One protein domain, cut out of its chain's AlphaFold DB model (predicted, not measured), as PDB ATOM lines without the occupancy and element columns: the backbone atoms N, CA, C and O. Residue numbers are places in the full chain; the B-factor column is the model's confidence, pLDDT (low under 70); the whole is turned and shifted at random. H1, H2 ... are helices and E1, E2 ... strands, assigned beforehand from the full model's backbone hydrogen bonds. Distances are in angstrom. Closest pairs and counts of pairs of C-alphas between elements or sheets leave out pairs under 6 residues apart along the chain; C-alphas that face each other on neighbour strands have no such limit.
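Overview. This is residues 67 to 191 of the 309 residues of an uncharacterized protein of Klebsormidium nitens (UniProt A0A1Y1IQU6). A small closed barrel of six strands makes the core, and the short helix H2 lies outside it at one end. To one side of the barrel a long loop, residues 76 to 105, leads away and comes back through the short helix H1, which is not on the barrel. The printed part has 125 residues, with two named helices and six named strands in the order E1 H1 E2 E3 E4 E5 H2 E6; round the ring run E1 E5 E2 E4 E3 E6 and back to E1, a mixed sheet. The class is mixed, helices and strands, with under half of the residues, 53 of 125, in named elements. The whole is compact, with a radius of gyration of the C-alphas of 13.9 A and spans of 38 by 33 by 26 A.

Arrangement. In the barrel, E1, residues 67 to 75, is parallel to E5, residues 159 to 163, with N 73 and O 160 at 3.0 A. E5 is antiparallel to E2, residues 115 to 118, with N 117 and O 161 at 2.9 A. E2 is parallel to E4, residues 138 to 146, with N 116 and O 143 at 3.0 A. E4 and E3, residues 130 to 135, form an antiparallel hairpin, with N 142 and O 131 at 2.8 A. E4 bends by 58 degrees at residue 143, and its pairing is staggered: residues 138 to 143 pair with E3, residues 143 to 146 with E2. E3 is antiparallel to E6, residues 184 to 190, with N 132 and O 189 at 2.9 A. E6 and E1, antiparallel, close the ring, with N 72 and O 184 at 2.8 A; E1 bends by 54 degrees at residue 71. H2, residues 164 to 171, is on the barrel and outside it, at a height over the sheet of 7.3 A. It is over none of the strands, but only just: 2 of its C-alphas fall on each of E1, E5 and E6. The closest C-alphas of H2 and E1 are those of Leu 164 and Phe 74, 5.6 A apart. H1, residues 106 to 110, is apart from H2. In H1 and H2 every O i to N i+4 pair is within hydrogen-bond range.

Along the chain. E1 begins at C-alpha 67, (-29.688, 26.918, 22.665), and is 23.3 A long; E4 is 22.8 A, E6 18.9 A, E3 16.8 A, E5 13.6 A, H2 10.3 A, E2 9.9 A and H1 5.5 A. H2 begins at C-alpha 164, (-52.173, 26.734, 28.751). E6 ends at C-alpha 190, (-33.052, 31.476, 19.329).

Size, cuts and confidence. The two C-alphas farthest apart, those of Gly 96 and Gly 137, are 42.2 A apart. The printed part has no cut. The links E1 to H1, E2 to E3, E4 to E5 and H2 to E6 are long. The mean pLDDT of the printed part is 77.2; it is under 70 at residues 76 to 81, 83 to 85, 95 to 113 and 148 to 157.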
ATOM      1  N   SER A  67     -28.721  27.704  21.900       92.75
ATOM      2  CA  SER A  67     -29.688  26.918  22.665       92.75
ATOM      3  C   SER A  67     -29.375  26.940  24.156       92.75
ATOM      4  O   SER A  67     -28.219  26.838  24.565       92.75
ATOM      5  N   ILE A  68     -30.419  26.990  24.979       89.94
ATOM      6  CA  ILE A  68     -30.315  26.921  26.439       89.94
ATOM      7  C   ILE A  68     -31.384  25.994  27.028       89.94
ATOM      8  O   ILE A  68     -32.487  25.883  26.479       89.94
ATOM      9  N   PRO A  69     -31.109  25.335  28.165       91.38
ATOM     10  CA  PRO A  69     -32.159  24.693  28.940       91.38
ATOM     11  C   PRO A  69     -33.070  25.756  29.559       91.38
ATOM     12  O   PRO A  69     -32.585  26.751  30.095       91.38
ATOM     13  N   VAL A  70     -34.380  25.523  29.516       91.19
ATOM     14  CA  VAL A  70     -35.393  26.404  30.109       91.19
ATOM     15  C   VAL A  70     -36.356  25.613  30.976       91.19
ATOM     16  O   VAL A  70     -36.737  24.487  30.652       91.19
ATOM     17  N   THR A  71     -36.771  26.219  32.076       91.44
ATOM     18  CA  THR A  71     -37.942  25.805  32.838       91.44
ATOM     19  C   THR A  71     -39.173  26.406  32.184       91.44
ATOM     20  O   THR A  71     -39.183  27.585  31.860       91.44
ATOM     21  N   VAL A  72     -40.213  25.613  31.980       91.50
ATOM     22  CA  VAL A  72     -41.433  26.070  31.321       91.50
ATOM     23  C   VAL A  72     -42.609  25.869  32.252       91.50
ATOM     24  O   VAL A  72     -42.803  24.764  32.763       91.50
ATOM     25  N   THR A  73     -43.391  26.925  32.441       90.31
ATOM     26  CA  THR A  73     -44.679  26.912  33.143       90.31
ATOM     27  C   THR A  73     -45.755  27.528  32.246       90.31
ATOM     28  O   THR A  73     -45.565  27.667  31.032       90.31
ATOM     29  N   PHE A  74     -46.933  27.812  32.796       87.50
ATOM     30  CA  PHE A  74     -48.017  28.436  32.051       87.50
ATOM     31  C   PHE A  74     -48.749  29.479  32.884       87.50
ATOM     32  O   PHE A  74     -48.776  29.404  34.111       87.50
ATOM     33  N   TYR A  75     -49.397  30.407  32.188       79.19
ATOM     34  CA  TYR A  75     -50.223  31.455  32.769       79.19
ATOM     35  C   TYR A  75     -51.535  31.571  31.992       79.19
ATOM     36  O   TYR A  75     -51.581  31.327  30.788       79.19
ATOM     37  N   ASN A  76     -52.622  31.860  32.705       66.44
ATOM     38  CA  ASN A  76     -53.957  31.998  32.113       66.44
ATOM     39  C   ASN A  76     -54.869  32.917  32.948       66.44
ATOM     40  O   ASN A  76     -55.759  33.546  32.390       66.44
ATOM     41  N   SER A  77     -54.691  32.972  34.279       47.81
ATOM     42  CA  SER A  77     -55.482  33.795  35.212       47.81
ATOM     43  C   SER A  77     -54.970  33.632  36.662       47.81
ATOM     44  O   SER A  77     -54.448  32.554  36.965       47.81
ATOM     45  N   PRO A  78     -55.154  34.613  37.578       38.84
ATOM     46  CA  PRO A  78     -55.712  35.954  37.369       38.84
ATOM     47  C   PRO A  78     -54.627  37.028  37.191       38.84
ATOM     48  O   PRO A  78     -53.637  37.049  37.915       38.84
ATOM     49  N   GLY A  79     -54.847  37.958  36.254       46.09
ATOM     50  CA  GLY A  79     -54.035  39.176  36.087       46.09
ATOM     51  C   GLY A  79     -53.207  39.257  34.803       46.09
ATOM     52  O   GLY A  79     -52.837  40.356  34.408       46.09
ATOM     53  N   MET A  80     -52.981  38.136  34.113       52.50
ATOM     54  CA  MET A  80     -52.344  38.090  32.794       52.50
ATOM     55  C   MET A  80     -53.053  37.034  31.939       52.50
ATOM     56  O   MET A  80     -52.850  35.833  32.119       52.50
ATOM     57  N   ASP A  81     -53.946  37.483  31.055       65.38
ATOM     58  CA  ASP A  81     -54.557  36.617  30.047       65.38
ATOM     59  C   ASP A  81     -53.590  36.503  28.870       65.38
ATOM     60  O   ASP A  81     -53.490  37.409  28.033       65.38
ATOM     61  N   CYS A  82     -52.877  35.379  28.829       70.56
ATOM     62  CA  CYS A  82     -51.879  35.094  27.809       70.56
ATOM     63  C   CYS A  82     -52.454  35.212  26.385       70.56
ATOM     64  O   CYS A  82     -51.726  35.576  25.467       70.56
ATOM     65  N   THR A  83     -53.762  34.975  26.201       68.44
ATOM     66  CA  THR A  83     -54.417  34.980  24.886       68.44
ATOM     67  C   THR A  83     -54.638  36.388  24.342       68.44
ATOM     68  O   THR A  83     -54.721  36.590  23.131       68.44
ATOM     69  N   THR A  84     -54.684  37.382  25.231       68.88
ATOM     70  CA  THR A  84     -54.894  38.785  24.854       68.88
ATOM     71  C   THR A  84     -53.602  39.506  24.510       68.88
ATOM     72  O   THR A  84     -53.661  40.577  23.915       68.88
ATOM     73  N   GLY A  85     -52.438  38.947  24.869       66.75
ATOM     74  CA  GLY A  85     -51.128  39.563  24.635       66.75
ATOM     75  C   GLY A  85     -50.946  40.922  25.318       66.75
ATOM     76  O   GLY A  85     -50.111  41.710  24.872       66.75
ATOM     77  N   ASN A  86     -51.720  41.205  26.374       72.75
ATOM     78  CA  ASN A  86     -51.710  42.451  27.156       72.75
ATOM     79  C   ASN A  86     -50.442  42.645  28.024       72.75
ATOM     80  O   ASN A  86     -50.472  43.349  29.032       72.75
ATOM     81  N   GLY A  87     -49.350  41.978  27.654       71.81
ATOM     82  CA  GLY A  87     -48.073  41.980  28.352       71.81
ATOM     83  C   GLY A  87     -47.263  43.259  28.160       71.81
ATOM     84  O   GLY A  87     -47.614  44.128  27.358       71.81
ATOM     85  N   GLN A  88     -46.109  43.360  28.823       77.94
ATOM     86  CA  GLN A  88     -45.279  44.578  28.793       77.94
ATOM     87  C   GLN A  88     -44.699  44.901  27.407       77.94
ATOM     88  O   GLN A  88     -44.228  46.015  27.180       77.94
ATOM     89  N   CYS A  89     -44.740  43.976  26.441       81.75
ATOM     90  CA  CYS A  89     -44.379  44.308  25.062       81.75
ATOM     91  C   CYS A  89     -45.430  45.180  24.363       81.75
ATOM     92  O   CYS A  89     -45.097  45.856  23.395       81.75
ATOM     93  N   GLY A  90     -46.669  45.229  24.862       80.12
ATOM     94  CA  GLY A  90     -47.715  46.116  24.355       80.12
ATOM     95  C   GLY A  90     -48.334  45.681  23.030       80.12
ATOM     96  O   GLY A  90     -49.012  46.474  22.376       80.12
ATOM     97  N   TYR A  91     -48.120  44.435  22.599       80.88
ATOM     98  CA  TYR A  91     -48.742  43.932  21.378       80.88
ATOM     99  C   TYR A  91     -50.264  43.839  21.518       80.88
ATOM    100  O   TYR A  91     -50.977  44.232  20.603       80.88
ATOM    101  N   GLY A  92     -50.764  43.376  22.660       75.06
ATOM    102  CA  GLY A  92     -52.189  43.203  22.927       75.06
ATOM    103  C   GLY A  92     -52.928  44.440  23.417       75.06
ATOM    104  O   GLY A  92     -54.141  44.370  23.555       75.06
ATOM    105  N   ASN A  93     -52.252  45.569  23.640       76.00
ATOM    106  CA  ASN A  93     -52.859  46.785  24.192       76.00
ATOM    107  C   ASN A  93     -53.087  47.839  23.104       76.00
ATOM    108  O   ASN A  93     -52.298  47.939  22.168       76.00
ATOM    109  N   ASP A  94     -54.153  48.622  23.222       75.75
ATOM    110  CA  ASP A  94     -54.448  49.875  22.515       75.75
ATOM    111  C   ASP A  94     -54.518  51.011  23.554       75.75
ATOM    112  O   ASP A  94     -54.644  50.764  24.753       75.75
ATOM    113  N   VAL A  95     -54.530  52.271  23.104       69.00
ATOM    114  CA  VAL A  95     -54.728  53.439  23.992       69.00
ATOM    115  C   VAL A  95     -55.966  53.299  24.898       69.00
ATOM    116  O   VAL A  95     -55.963  53.774  26.029       69.00
ATOM    117  N   GLY A  96     -57.034  52.667  24.402       64.50
ATOM    118  CA  GLY A  96     -58.314  52.532  25.105       64.50
ATOM    119  C   GLY A  96     -58.522  51.220  25.871       64.50
ATOM    120  O   GLY A  96     -59.633  50.996  26.345       64.50
ATOM    121  N   GLY A  97     -57.520  50.338  25.960       66.12
ATOM    122  CA  GLY A  97     -57.662  49.016  26.582       66.12
ATOM    123  C   GLY A  97     -57.081  47.896  25.719       66.12
ATOM    124  O   GLY A  97     -55.952  47.998  25.253       66.12
ATOM    125  N   THR A  98     -57.824  46.808  25.517       64.06
ATOM    126  CA  THR A  98     -57.372  45.682  24.681       64.06
ATOM    127  C   THR A  98     -57.342  46.066  23.201       64.06
ATOM    128  O   THR A  98     -58.239  46.746  22.704       64.06
ATOM    129  N   ALA A  99     -56.323  45.585  22.496       61.25
ATOM    130  CA  ALA A  99     -56.084  45.825  21.087       61.25
ATOM    131  C   ALA A  99     -57.113  45.135  20.188       61.25
ATOM    132  O   ALA A  99     -57.043  43.916  19.989       61.25
ATOM    133  N   TYR A 100     -58.004  45.908  19.570       57.69
ATOM    134  CA  TYR A 100     -58.967  45.404  18.588       57.69
ATOM    135  C   TYR A 100     -58.747  46.090  17.240       57.69
ATOM    136  O   TYR A 100     -58.975  47.288  17.086       57.69
ATOM    137  N   GLY A 101     -58.295  45.321  16.248       54.88
ATOM    138  CA  GLY A 101     -58.105  45.800  14.882       54.88
ATOM    139  C   GLY A 101     -59.251  45.406  13.951       54.88
ATOM    140  O   GLY A 101     -60.101  44.571  14.275       54.88
ATOM    141  N   GLY A 102     -59.242  45.974  12.742       40.47
ATOM    142  CA  GLY A 102     -60.088  45.522  11.635       40.47
ATOM    143  C   GLY A 102     -59.695  44.109  11.195       40.47
ATOM    144  O   GLY A 102     -58.861  43.952  10.311       40.47
ATOM    145  N   GLY A 103     -60.259  43.092  11.850       45.81
ATOM    146  CA  GLY A 103     -59.923  41.676  11.651       45.81
ATOM    147  C   GLY A 103     -59.967  40.817  12.921       45.81
ATOM    148  O   GLY A 103     -59.858  39.602  12.807       45.81
ATOM    149  N   GLY A 104     -60.147  41.419  14.106       54.97
ATOM    150  CA  GLY A 104     -60.145  40.722  15.399       54.97
ATOM    151  C   GLY A 104     -59.053  41.250  16.343       54.97
ATOM    152  O   GLY A 104     -58.488  42.320  16.086       54.97
ATOM    153  N   PRO A 105     -58.750  40.539  17.443       62.91
ATOM    154  CA  PRO A 105     -57.639  40.877  18.329       62.91
ATOM    155  C   PRO A 105     -56.328  41.054  17.546       62.91
ATOM    156  O   PRO A 105     -55.992  40.250  16.669       62.91
ATOM    157  N   PHE A 106     -55.558  42.104  17.852       65.81
ATOM    158  CA  PHE A 106     -54.283  42.367  17.162       65.81
ATOM    159  C   PHE A 106     -53.315  41.178  17.271       65.81
ATOM    160  O   PHE A 106     -52.595  40.870  16.327       65.81
ATOM    161  N   VAL A 107     -53.342  40.463  18.396       65.12
ATOM    162  CA  VAL A 107     -52.532  39.260  18.627       65.12
ATOM    163  C   VAL A 107     -52.785  38.191  17.565       65.12
ATOM    164  O   VAL A 107     -51.837  37.679  16.984       65.12
ATOM    165  N   GLU A 108     -54.045  37.902  17.247       65.12
ATOM    166  CA  GLU A 108     -54.413  36.872  16.267       65.12
ATOM    167  C   GLU A 108     -54.055  37.279  14.834       65.12
ATOM    168  O   GLU A 108     -53.692  36.453  13.997       65.12
ATOM    169  N   THR A 109     -54.147  38.576  14.549       60.22
ATOM    170  CA  THR A 109     -53.959  39.131  13.204       60.22
ATOM    171  C   THR A 109     -52.517  39.520  12.906       60.22
ATOM    172  O   THR A 109     -52.146  39.600  11.736       60.22
ATOM    173  N   SER A 110     -51.688  39.719  13.935       64.75
ATOM    174  CA  SER A 110     -50.389  40.397  13.814       64.75
ATOM    175  C   SER A 110     -49.252  39.662  14.519       64.75
ATOM    176  O   SER A 110     -48.123  39.703  14.037       64.75
ATOM    177  N   LEU A 111     -49.519  38.888  15.572       69.62
ATOM    178  CA  LEU A 111     -48.530  37.981  16.155       69.62
ATOM    179  C   LEU A 111     -48.678  36.589  15.544       69.62
ATOM    180  O   LEU A 111     -49.738  36.202  15.060       69.62
ATOM    181  N   TYR A 112     -47.574  35.855  15.477       59.97
ATOM    182  CA  TYR A 112     -47.581  34.508  14.922       59.97
ATOM    183  C   TYR A 112     -47.800  33.495  16.034       59.97
ATOM    184  O   TYR A 112     -47.166  33.631  17.075       59.97
ATOM    185  N   PRO A 113     -48.723  32.529  15.864       62.41
ATOM    186  CA  PRO A 113     -49.915  32.358  16.699       62.41
ATOM    187  C   PRO A 113     -49.629  31.815  18.095       62.41
ATOM    188  O   PRO A 113     -50.545  31.676  18.901       62.41
ATOM    189  N   TYR A 114     -48.371  31.488  18.370       80.75
ATOM    190  CA  TYR A 114     -47.915  31.087  19.676       80.75
ATOM    191  C   TYR A 114     -46.991  32.159  20.228       80.75
ATOM    192  O   TYR A 114     -45.903  32.424  19.718       80.75
ATOM    193  N   HIS A 115     -47.455  32.765  21.302       82.75
ATOM    194  CA  HIS A 115     -46.704  33.707  22.101       82.75
ATOM    195  C   HIS A 115     -46.231  33.031  23.384       82.75
ATOM    196  O   HIS A 115     -46.860  32.093  23.886       82.75
ATOM    197  N   ALA A 116     -45.104  33.511  23.888       86.25
ATOM    198  CA  ALA A 116     -44.571  33.146  25.186       86.25
ATOM    199  C   ALA A 116     -44.173  34.412  25.944       86.25
ATOM    200  O   ALA A 116     -43.805  35.425  25.335       86.25
ATOM    201  N   ALA A 117     -44.216  34.329  27.267       85.44
ATOM    202  CA  ALA A 117     -43.568  35.299  28.125       85.44
ATOM    203  C   ALA A 117     -42.168  34.811  28.493       85.44
ATOM    204  O   ALA A 117     -41.961  33.618  28.733       85.44
ATOM    205  N   SER A 118     -41.212  35.734  28.529       85.69
ATOM    206  CA  SER A 118     -39.841  35.450  28.950       85.69
ATOM    207  C   SER A 118     -39.617  35.952  30.372       85.69
ATOM    208  O   SER A 118     -39.805  37.139  30.633       85.69
ATOM    209  N   GLY A 119     -39.160  35.067  31.262       76.69
ATOM    210  CA  GLY A 119     -38.727  35.419  32.622       76.69
ATOM    211  C   GLY A 119     -37.273  35.910  32.705       76.69
ATOM    212  O   GLY A 119     -36.740  36.204  33.776       76.69
ATOM    213  N   ASN A 120     -36.575  35.969  31.566       74.44
ATOM    214  CA  ASN A 120     -35.202  36.464  31.465       74.44
ATOM    215  C   ASN A 120     -35.071  37.364  30.240       74.44
ATOM    216  O   ASN A 120     -34.324  37.073  29.293       74.44
ATOM    217  N   TYR A 121     -35.834  38.456  30.281       72.88
ATOM    218  CA  TYR A 121     -35.831  39.496  29.264       72.88
ATOM    219  C   TYR A 121     -34.407  39.981  28.944       72.88
ATOM    220  O   TYR A 121     -33.530  40.044  29.808       72.88
ATOM    221  N   GLY A 122     -34.153  40.252  27.665       72.44
ATOM    222  CA  GLY A 122     -32.840  40.651  27.149       72.44
ATOM    223  C   GLY A 122     -31.867  39.488  26.924       72.44
ATOM    224  O   GLY A 122     -31.230  39.439  25.879       72.44
ATOM    225  N   PHE A 123     -31.779  38.499  27.827       79.62
ATOM    226  CA  PHE A 123     -30.911  37.331  27.597       79.62
ATOM    227  C   PHE A 123     -31.522  36.354  26.589       79.62
ATOM    228  O   PHE A 123     -30.888  36.002  25.598       79.62
ATOM    229  N   MET A 124     -32.767  35.930  26.824       77.94
ATOM    230  CA  MET A 124     -33.470  34.971  25.955       77.94
ATOM    231  C   MET A 124     -34.093  35.621  24.713       77.94
ATOM    232  O   MET A 124     -34.778  34.940  23.950       77.94
ATOM    233  N   GLY A 125     -33.859  36.920  24.526       75.44
ATOM    234  CA  GLY A 125     -34.568  37.784  23.593       75.44
ATOM    235  C   GLY A 125     -35.660  38.605  24.283       75.44
ATOM    236  O   GLY A 125     -36.298  38.166  25.243       75.44
ATOM    237  N   GLY A 126     -35.820  39.837  23.817       83.19
ATOM    238  CA  GLY A 126     -36.847  40.781  24.212       83.19
ATOM    239  C   GLY A 126     -38.085  40.737  23.320       83.19
ATOM    240  O   GLY A 126     -38.404  39.732  22.690       83.19
ATOM    241  N   CYS A 127     -38.822  41.842  23.287       86.38
ATOM    242  CA  CYS A 127     -40.103  41.906  22.596       86.38
ATOM    243  C   CYS A 127     -39.938  41.693  21.088       86.38
ATOM    244  O   CYS A 127     -39.198  42.425  20.433       86.38
ATOM    245  N   GLY A 128     -40.644  40.699  20.548       87.62
ATOM    246  CA  GLY A 128     -40.560  40.315  19.139       87.62
ATOM    247  C   GLY A 128     -39.485  39.275  18.833       87.62
ATOM    248  O   GLY A 128     -39.437  38.790  17.706       87.62
ATOM    249  N   ALA A 129     -38.663  38.886  19.813       89.88
ATOM    250  CA  ALA A 129     -37.713  37.793  19.654       89.88
ATOM    251  C   ALA A 129     -38.425  36.471  19.347       89.88
ATOM    252  O   ALA A 129     -39.504  36.186  19.863       89.88
ATOM    253  N   CYS A 130     -37.769  35.634  18.556       89.19
ATOM    254  CA  CYS A 130     -38.280  34.355  18.095       89.19
ATOM    255  C   CYS A 130     -37.409  33.191  18.554       89.19
ATOM    256  O   CYS A 130     -36.175  33.259  18.536       89.19
ATOM    257  N   GLY A 131     -38.044  32.085  18.912       90.69
ATOM    258  CA  GLY A 131     -37.323  30.868  19.242       90.69
ATOM    259  C   GLY A 131     -38.172  29.625  19.112       90.69
ATOM    260  O   GLY A 131     -39.398  29.678  19.024       90.69
ATOM    261  N   VAL A 132     -37.489  28.489  19.074       92.25
ATOM    262  CA  VAL A 132     -38.108  27.170  19.035       92.25
ATOM    263  C   VAL A 132     -37.920  26.518  20.394       92.25
ATOM    264  O   VAL A 132     -36.793  26.339  20.858       92.25
ATOM    265  N   LEU A 133     -39.036  26.147  21.015       94.00
ATOM    266  CA  LEU A 133     -39.047  25.336  22.223       94.00
ATOM    267  C   LEU A 133     -39.148  23.862  21.833       94.00
ATOM    268  O   LEU A 133     -40.071  23.468  21.114       94.00
ATOM    269  N   THR A 134     -38.231  23.045  22.344       94.50
ATOM    270  CA  THR A 134     -38.238  21.594  22.149       94.50
ATOM    271  C   THR A 134     -38.359  20.845  23.468       94.50
ATOM    272  O   THR A 134     -37.657  21.157  24.432       94.50
ATOM    273  N   TYR A 135     -39.217  19.827  23.499       95.50
ATOM    274  CA  TYR A 135     -39.406  18.933  24.644       95.50
ATOM    275  C   TYR A 135     -40.060  17.622  24.193       95.50
ATOM    276  O   TYR A 135     -40.994  17.644  23.395       95.50
ATOM    277  N   ASN A 136     -39.583  16.474  24.693       91.38
ATOM    278  CA  ASN A 136     -40.128  15.139  24.388       91.38
ATOM    279  C   ASN A 136     -40.350  14.862  22.885       91.38
ATOM    280  O   ASN A 136     -41.391  14.348  22.482       91.38
ATOM    281  N   GLY A 137     -39.387  15.239  22.037       91.44
ATOM    282  CA  GLY A 137     -39.476  15.045  20.582       91.44
ATOM    283  C   GLY A 137     -40.476  15.967  19.867       91.44
ATOM    284  O   GLY A 137     -40.644  15.853  18.657       91.44
ATOM    285  N   LYS A 138     -41.120  16.891  20.589       92.88
ATOM    286  CA  LYS A 138     -41.970  17.948  20.035       92.88
ATOM    287  C   LYS A 138     -41.172  19.238  19.917       92.88
ATOM    288  O   LYS A 138     -40.326  19.523  20.765       92.88
ATOM    289  N   ALA A 139     -41.484  20.029  18.898       90.88
ATOM    290  CA  ALA A 139     -40.885  21.332  18.651       90.88
ATOM    291  C   ALA A 139     -41.964  22.316  18.192       90.88
ATOM    292  O   ALA A 139     -42.840  21.946  17.405       90.88
ATOM    293  N   ARG A 140     -41.914  23.557  18.680       90.31
ATOM    294  CA  ARG A 140     -42.830  24.625  18.258       90.31
ATOM    295  C   ARG A 140     -42.160  25.992  18.375       90.31
ATOM    296  O   ARG A 140     -41.455  26.239  19.352       90.31
ATOM    297  N   GLY A 141     -42.379  26.840  17.372       88.69
ATOM    298  CA  GLY A 141     -41.906  28.222  17.350       88.69
ATOM    299  C   GLY A 141     -42.798  29.146  18.178       88.69
ATOM    300  O   GLY A 141     -44.019  28.975  18.186       88.69
ATOM    301  N   PHE A 142     -42.185  30.111  18.860       88.75
ATOM    302  CA  PHE A 142     -42.855  31.132  19.658       88.75
ATOM    303  C   PHE A 142     -42.225  32.503  19.430       88.75
ATOM    304  O   PHE A 142     -41.007  32.617  19.272       88.75
ATOM    305  N   VAL A 143     -43.063  33.536  19.500       87.38
ATOM    306  CA  VAL A 143     -42.631  34.933  19.614       87.38
ATOM    307  C   VAL A 143     -42.722  35.361  21.077       87.38
ATOM    308  O   VAL A 143     -43.714  35.073  21.747       87.38
ATOM    309  N   ILE A 144     -41.711  36.067  21.577       88.00
ATOM    310  CA  ILE A 144     -41.747  36.684  22.903       88.00
ATOM    311  C   ILE A 144     -42.600  37.949  22.836       88.00
ATOM    312  O   ILE A 144     -42.265  38.913  22.141       88.00
ATOM    313  N   THR A 145     -43.719  37.944  23.552       82.31
ATOM    314  CA  THR A 145     -44.703  39.042  23.535       82.31
ATOM    315  C   THR A 145     -45.005  39.588  24.918       82.31
ATOM    316  O   THR A 145     -45.849  40.471  25.054       82.31
ATOM    317  N   ASP A 146     -44.365  39.038  25.939       79.31
ATOM    318  CA  ASP A 146     -44.649  39.340  27.329       79.31
ATOM    319  C   ASP A 146     -43.401  39.094  28.186       79.31
ATOM    320  O   ASP A 146     -42.480  38.375  27.775       79.31
ATOM    321  N   ILE A 147     -43.357  39.721  29.358       74.81
ATOM    322  CA  ILE A 147     -42.241  39.659  30.298       74.81
ATOM    323  C   ILE A 147     -42.812  39.297  31.665       74.81
ATOM    324  O   ILE A 147     -43.240  40.154  32.433       74.81
ATOM    325  N   THR A 148     -42.831  38.014  31.998       65.19
ATOM    326  CA  THR A 148     -43.396  37.581  33.283       65.19
ATOM    327  C   THR A 148     -42.460  37.840  34.455       65.19
ATOM    328  O   THR A 148     -42.939  38.051  35.562       65.19
ATOM    329  N   ASP A 149     -41.157  37.938  34.187       57.19
ATOM    330  CA  ASP A 149     -40.131  38.341  35.141       57.19
ATOM    331  C   ASP A 149     -39.010  39.096  34.388       57.19
ATOM    332  O   ASP A 149     -38.389  38.561  33.470       57.19
ATOM    333  N   ASP A 150     -38.704  40.347  34.755       51.09
ATOM    334  CA  ASP A 150     -37.413  40.971  34.400       51.09
ATOM    335  C   ASP A 150     -36.413  40.654  35.511       51.09
ATOM    336  O   ASP A 150     -36.013  41.506  36.304       51.09
ATOM    337  N   ASP A 151     -36.064  39.372  35.622       48.97
ATOM    338  CA  ASP A 151     -35.158  38.893  36.664       48.97
ATOM    339  C   ASP A 151     -33.731  38.699  36.137       48.97
ATOM    340  O   ASP A 151     -32.945  37.880  36.630       48.97
ATOM    341  N   SER A 152     -33.367  39.506  35.130       47.00
ATOM    342  CA  SER A 152     -32.014  39.617  34.566       47.00
ATOM    343  C   SER A 152     -30.933  39.860  35.641       47.00
ATOM    344  O   SER A 152     -29.744  39.630  35.400       47.00
ATOM    345  N   GLN A 153     -31.344  40.246  36.858       41.97
ATOM    346  CA  GLN A 153     -30.485  40.553  37.998       41.97
ATOM    347  C   GLN A 153     -30.274  39.419  39.024       41.97
ATOM    348  O   GLN A 153     -29.249  39.455  39.709       41.97
ATOM    349  N   GLN A 154     -31.148  38.405  39.147       47.78
ATOM    350  CA  GLN A 154     -31.060  37.414  40.249       47.78
ATOM    351  C   GLN A 154     -30.413  36.070  39.885       47.78
ATOM    352  O   GLN A 154     -30.305  35.186  40.734       47.78
ATOM    353  N   GLY A 155     -29.946  35.887  38.647       48.56
ATOM    354  CA  GLY A 155     -29.203  34.680  38.263       48.56
ATOM    355  C   GLY A 155     -30.011  33.378  38.336       48.56
ATOM    356  O   GLY A 155     -29.411  32.306  38.416       48.56
ATOM    357  N   ARG A 156     -31.348  33.464  38.305       57.03
ATOM    358  CA  ARG A 156     -32.245  32.304  38.276       57.03
ATOM    359  C   ARG A 156     -32.128  31.529  36.960       57.03
ATOM    360  O   ARG A 156     -31.613  32.033  35.959       57.03
ATOM    361  N   ASN A 157     -32.592  30.280  36.996       63.19
ATOM    362  CA  ASN A 157     -32.673  29.415  35.822       63.19
ATOM    363  C   ASN A 157     -33.588  30.035  34.762       63.19
ATOM    364  O   ASN A 157     -34.598  30.645  35.101       63.19
ATOM    365  N   HIS A 158     -33.231  29.836  33.494       82.06
ATOM    366  CA  HIS A 158     -33.960  30.379  32.353       82.06
ATOM    367  C   HIS A 158     -35.408  29.900  32.319       82.06
ATOM    368  O   HIS A 158     -35.643  28.707  32.533       82.06
ATOM    369  N   HIS A 159     -36.361  30.789  32.048       87.06
ATOM    370  CA  HIS A 159     -37.778  30.463  32.184       87.06
ATOM    371  C   HIS A 159     -38.678  31.066  31.098       87.06
ATOM    372  O   HIS A 159     -38.460  32.185  30.631       87.06
ATOM    373  N   LEU A 160     -39.673  30.274  30.686       89.38
ATOM    374  CA  LEU A 160     -40.748  30.664  29.774       89.38
ATOM    375  C   LEU A 160     -42.108  30.364  30.399       89.38
ATOM    376  O   LEU A 160     -42.342  29.247  30.869       89.38
ATOM    377  N   ASP A 161     -43.036  31.302  30.261       88.00
ATOM    378  CA  ASP A 161     -44.452  31.036  30.480       88.00
ATOM    379  C   ASP A 161     -45.190  30.923  29.156       88.00
ATOM    380  O   ASP A 161     -45.145  31.809  28.300       88.00
ATOM    381  N   LEU A 162     -45.900  29.813  28.989       88.75
ATOM    382  CA  LEU A 162     -46.734  29.575  27.821       88.75
ATOM    383  C   LEU A 162     -48.208  29.801  28.143       88.75
ATOM    384  O   LEU A 162     -48.657  29.627  29.274       88.75
ATOM    385  N   CYS A 163     -49.000  30.038  27.104       84.56
ATOM    386  CA  CYS A 163     -50.430  29.795  27.202       84.56
ATOM    387  C   CYS A 163     -50.733  28.325  27.521       84.56
ATOM    388  O   CYS A 163     -50.088  27.417  26.982       84.56
ATOM    389  N   LEU A 164     -51.772  28.081  28.325       86.06
ATOM    390  CA  LEU A 164     -52.173  26.734  28.751       86.06
ATOM    391  C   LEU A 164     -52.333  25.734  27.581       86.06
ATOM    392  O   LEU A 164     -51.793  24.629  27.683       86.06
ATOM    393  N   PRO A 165     -52.979  26.066  26.440       86.62
ATOM    394  CA  PRO A 165     -53.044  25.146  25.300       86.62
ATOM    395  C   PRO A 165     -51.667  24.752  24.738       86.62
ATOM    396  O   PRO A 165     -51.451  23.597  24.370       86.62
ATOM    397  N   SER A 166     -50.714  25.688  24.705       88.94
ATOM    398  CA  SER A 166     -49.339  25.434  24.257       88.94
ATOM    399  C   SER A 166     -48.565  24.583  25.261       88.94
ATOM    400  O   SER A 166     -47.841  23.669  24.867       88.94
ATOM    401  N   PHE A 167     -48.763  24.815  26.557       91.50
ATOM    402  CA  PHE A 167     -48.197  23.970  27.607       91.50
ATOM    403  C   PHE A 167     -48.734  22.531  27.533       91.50
ATOM    404  O   PHE A 167     -47.971  21.559  27.576       91.50
ATOM    405  N   ASN A 168     -50.046  22.378  27.351       90.69
ATOM    406  CA  ASN A 168     -50.701  21.079  27.199       90.69
ATOM    407  C   ASN A 168     -50.247  20.330  25.942       90.69
ATOM    408  O   ASN A 168     -50.132  19.106  25.979       90.69
ATOM    409  N   TYR A 169     -49.922  21.036  24.853       91.81
ATOM    410  CA  TYR A 169     -49.328  20.412  23.670       91.81
ATOM    411  C   TYR A 169     -48.025  19.671  24.008       91.81
ATOM    412  O   TYR A 169     -47.849  18.519  23.606       91.81
ATOM    413  N   PHE A 170     -47.127  20.288  24.778       93.00
ATOM    414  CA  PHE A 170     -45.856  19.666  25.156       93.00
ATOM    415  C   PHE A 170     -46.020  18.553  26.191       93.00
ATOM    416  O   PHE A 170     -45.340  17.532  26.106       93.00
ATOM    417  N   THR A 171     -46.947  18.723  27.129       92.31
ATOM    418  CA  THR A 171     -47.125  17.810  28.264       92.31
ATOM    419  C   THR A 171     -48.160  16.708  28.046       92.31
ATOM    420  O   THR A 171     -48.427  15.960  28.981       92.31
ATOM    421  N   ASP A 172     -48.726  16.580  26.841       91.69
ATOM    422  CA  ASP A 172     -49.796  15.617  26.525       91.69
ATOM    423  C   ASP A 172     -51.045  15.816  27.398       91.69
ATOM    424  O   ASP A 172     -51.649  14.865  27.889       91.69
ATOM    425  N   GLY A 173     -51.418  17.080  27.622       87.38
ATOM    426  CA  GLY A 173     -52.625  17.453  28.363       87.38
ATOM    427  C   GLY A 173     -52.529  17.302  29.881       87.38
ATOM    428  O   GLY A 173     -53.548  17.398  30.559       87.38
ATOM    429  N   ARG A 174     -51.332  17.075  30.442       85.88
ATOM    430  CA  ARG A 174     -51.153  16.845  31.888       85.88
ATOM    431  C   ARG A 174     -51.555  18.026  32.775       85.88
ATOM    432  O   ARG A 174     -51.864  17.786  33.935       85.88
ATOM    433  N   ALA A 175     -51.556  19.262  32.266       83.75
ATOM    434  CA  ALA A 175     -52.053  20.414  33.027       83.75
ATOM    435  C   ALA A 175     -53.587  20.546  32.989       83.75
ATOM    436  O   ALA A 175     -54.141  21.359  33.725       83.75
ATOM    437  N   GLY A 176     -54.285  19.751  32.167       84.94
ATOM    438  CA  GLY A 176     -55.744  19.744  32.100       84.94
ATOM    439  C   GLY A 176     -56.318  21.124  31.772       84.94
ATOM    440  O   GLY A 176     -55.921  21.752  30.790       84.94
ATOM    441  N   ASP A 177     -57.243  21.589  32.608       82.00
ATOM    442  CA  ASP A 177     -57.884  22.908  32.537       82.00
ATOM    443  C   ASP A 177     -57.072  24.034  33.207       82.00
ATOM    444  O   ASP A 177     -57.512  25.183  33.233       82.00
ATOM    445  N   GLY A 178     -55.877  23.729  33.723       80.19
ATOM    446  CA  GLY A 178     -55.027  24.673  34.441       80.19
ATOM    447  C   GLY A 178     -55.355  24.813  35.930       80.19
ATOM    448  O   GLY A 178     -54.713  25.612  36.605       80.19
ATOM    449  N   GLY A 179     -56.293  24.024  36.474       73.94
ATOM    450  CA  GLY A 179     -56.615  23.997  37.908       73.94
ATOM    451  C   GLY A 179     -55.490  23.456  38.804       73.94
ATOM    452  O   GLY A 179     -55.541  23.586  40.029       73.94
ATOM    453  N   HIS A 180     -54.447  22.879  38.203       71.88
ATOM    454  CA  HIS A 180     -53.230  22.430  38.870       71.88
ATOM    455  C   HIS A 180     -52.009  23.007  38.152       71.88
ATOM    456  O   HIS A 180     -51.931  22.958  36.926       71.88
ATOM    457  N   GLY A 181     -51.049  23.543  38.913       75.50
ATOM    458  CA  GLY A 181     -49.796  24.048  38.351       75.50
ATOM    459  C   GLY A 181     -49.016  22.960  37.604       75.50
ATOM    460  O   GLY A 181     -49.210  21.764  37.822       75.50
ATOM    461  N   GLY A 182     -48.108  23.373  36.726       84.69
ATOM    462  CA  GLY A 182     -47.318  22.453  35.917       84.69
ATOM    463  C   GLY A 182     -45.977  23.056  35.540       84.69
ATOM    464  O   GLY A 182     -45.878  24.252  35.292       84.69
ATOM    465  N   ILE A 183     -44.955  22.204  35.496       91.12
ATOM    466  CA  ILE A 183     -43.583  22.568  35.153       91.12
ATOM    467  C   ILE A 183     -42.954  21.457  34.313       91.12
ATOM    468  O   ILE A 183     -43.146  20.271  34.595       91.12
ATOM    469  N   PHE A 184     -42.190  21.823  33.289       92.69
ATOM    470  CA  PHE A 184     -41.269  20.906  32.616       92.69
ATOM    471  C   PHE A 184     -39.961  21.612  32.259       92.69
ATOM    472  O   PHE A 184     -39.890  22.838  32.253       92.69
ATOM    473  N   SER A 185     -38.918  20.840  31.958       93.56
ATOM    474  CA  SER A 185     -37.647  21.374  31.463       93.56
ATOM    475  C   SER A 185     -37.509  21.072  29.977       93.56
ATOM    476  O   SER A 185     -37.543  19.910  29.578       93.56
ATOM    477  N   GLY A 186     -37.383  22.118  29.165       94.00
ATOM    478  CA  GLY A 186     -37.203  22.034  27.718       94.00
ATOM    479  C   GLY A 186     -35.900  22.685  27.264       94.00
ATOM    480  O   GLY A 186     -35.056  23.073  28.072       94.00
ATOM    481  N   THR A 187     -35.753  22.828  25.952       95.19
ATOM    482  CA  THR A 187     -34.650  23.577  25.339       95.19
ATOM    483  C   THR A 187     -35.218  24.685  24.469       95.19
ATOM    484  O   THR A 187     -36.038  24.418  23.593       95.19
ATOM    485  N   TRP A 188     -34.792  25.920  24.723       93.94
ATOM    486  CA  TRP A 188     -35.111  27.088  23.909       93.94
ATOM    487  C   TRP A 188     -33.948  27.379  22.978       93.94
ATOM    488  O   TRP A 188     -32.814  27.487  23.438       93.94
ATOM    489  N   THR A 189     -34.231  27.514  21.688       93.25
ATOM    490  CA  THR A 189     -33.239  27.893  20.677       93.25
ATOM    491  C   THR A 189     -33.655  29.203  20.035       93.25
ATOM    492  O   THR A 189     -34.765  29.277  19.503       93.25
ATOM    493  N   ARG A 190     -32.795  30.226  20.061       91.56
ATOM    494  CA  ARG A 190     -33.052  31.476  19.329       91.56
ATOM    495  C   ARG A 190     -32.944  31.212  17.838       91.56
ATOM    496  O   ARG A 190     -31.998  30.578  17.386       91.56
ATOM    497  N   VAL A 191     -33.900  31.706  17.062       89.50
ATOM    498  CA  VAL A 191     -33.919  31.528  15.605       89.50
ATOM    499  C   VAL A 191     -34.292  32.829  14.916       89.50
ATOM    500  O   VAL A 191     -34.913  33.702  15.529       89.50
TER     501      VAL A 191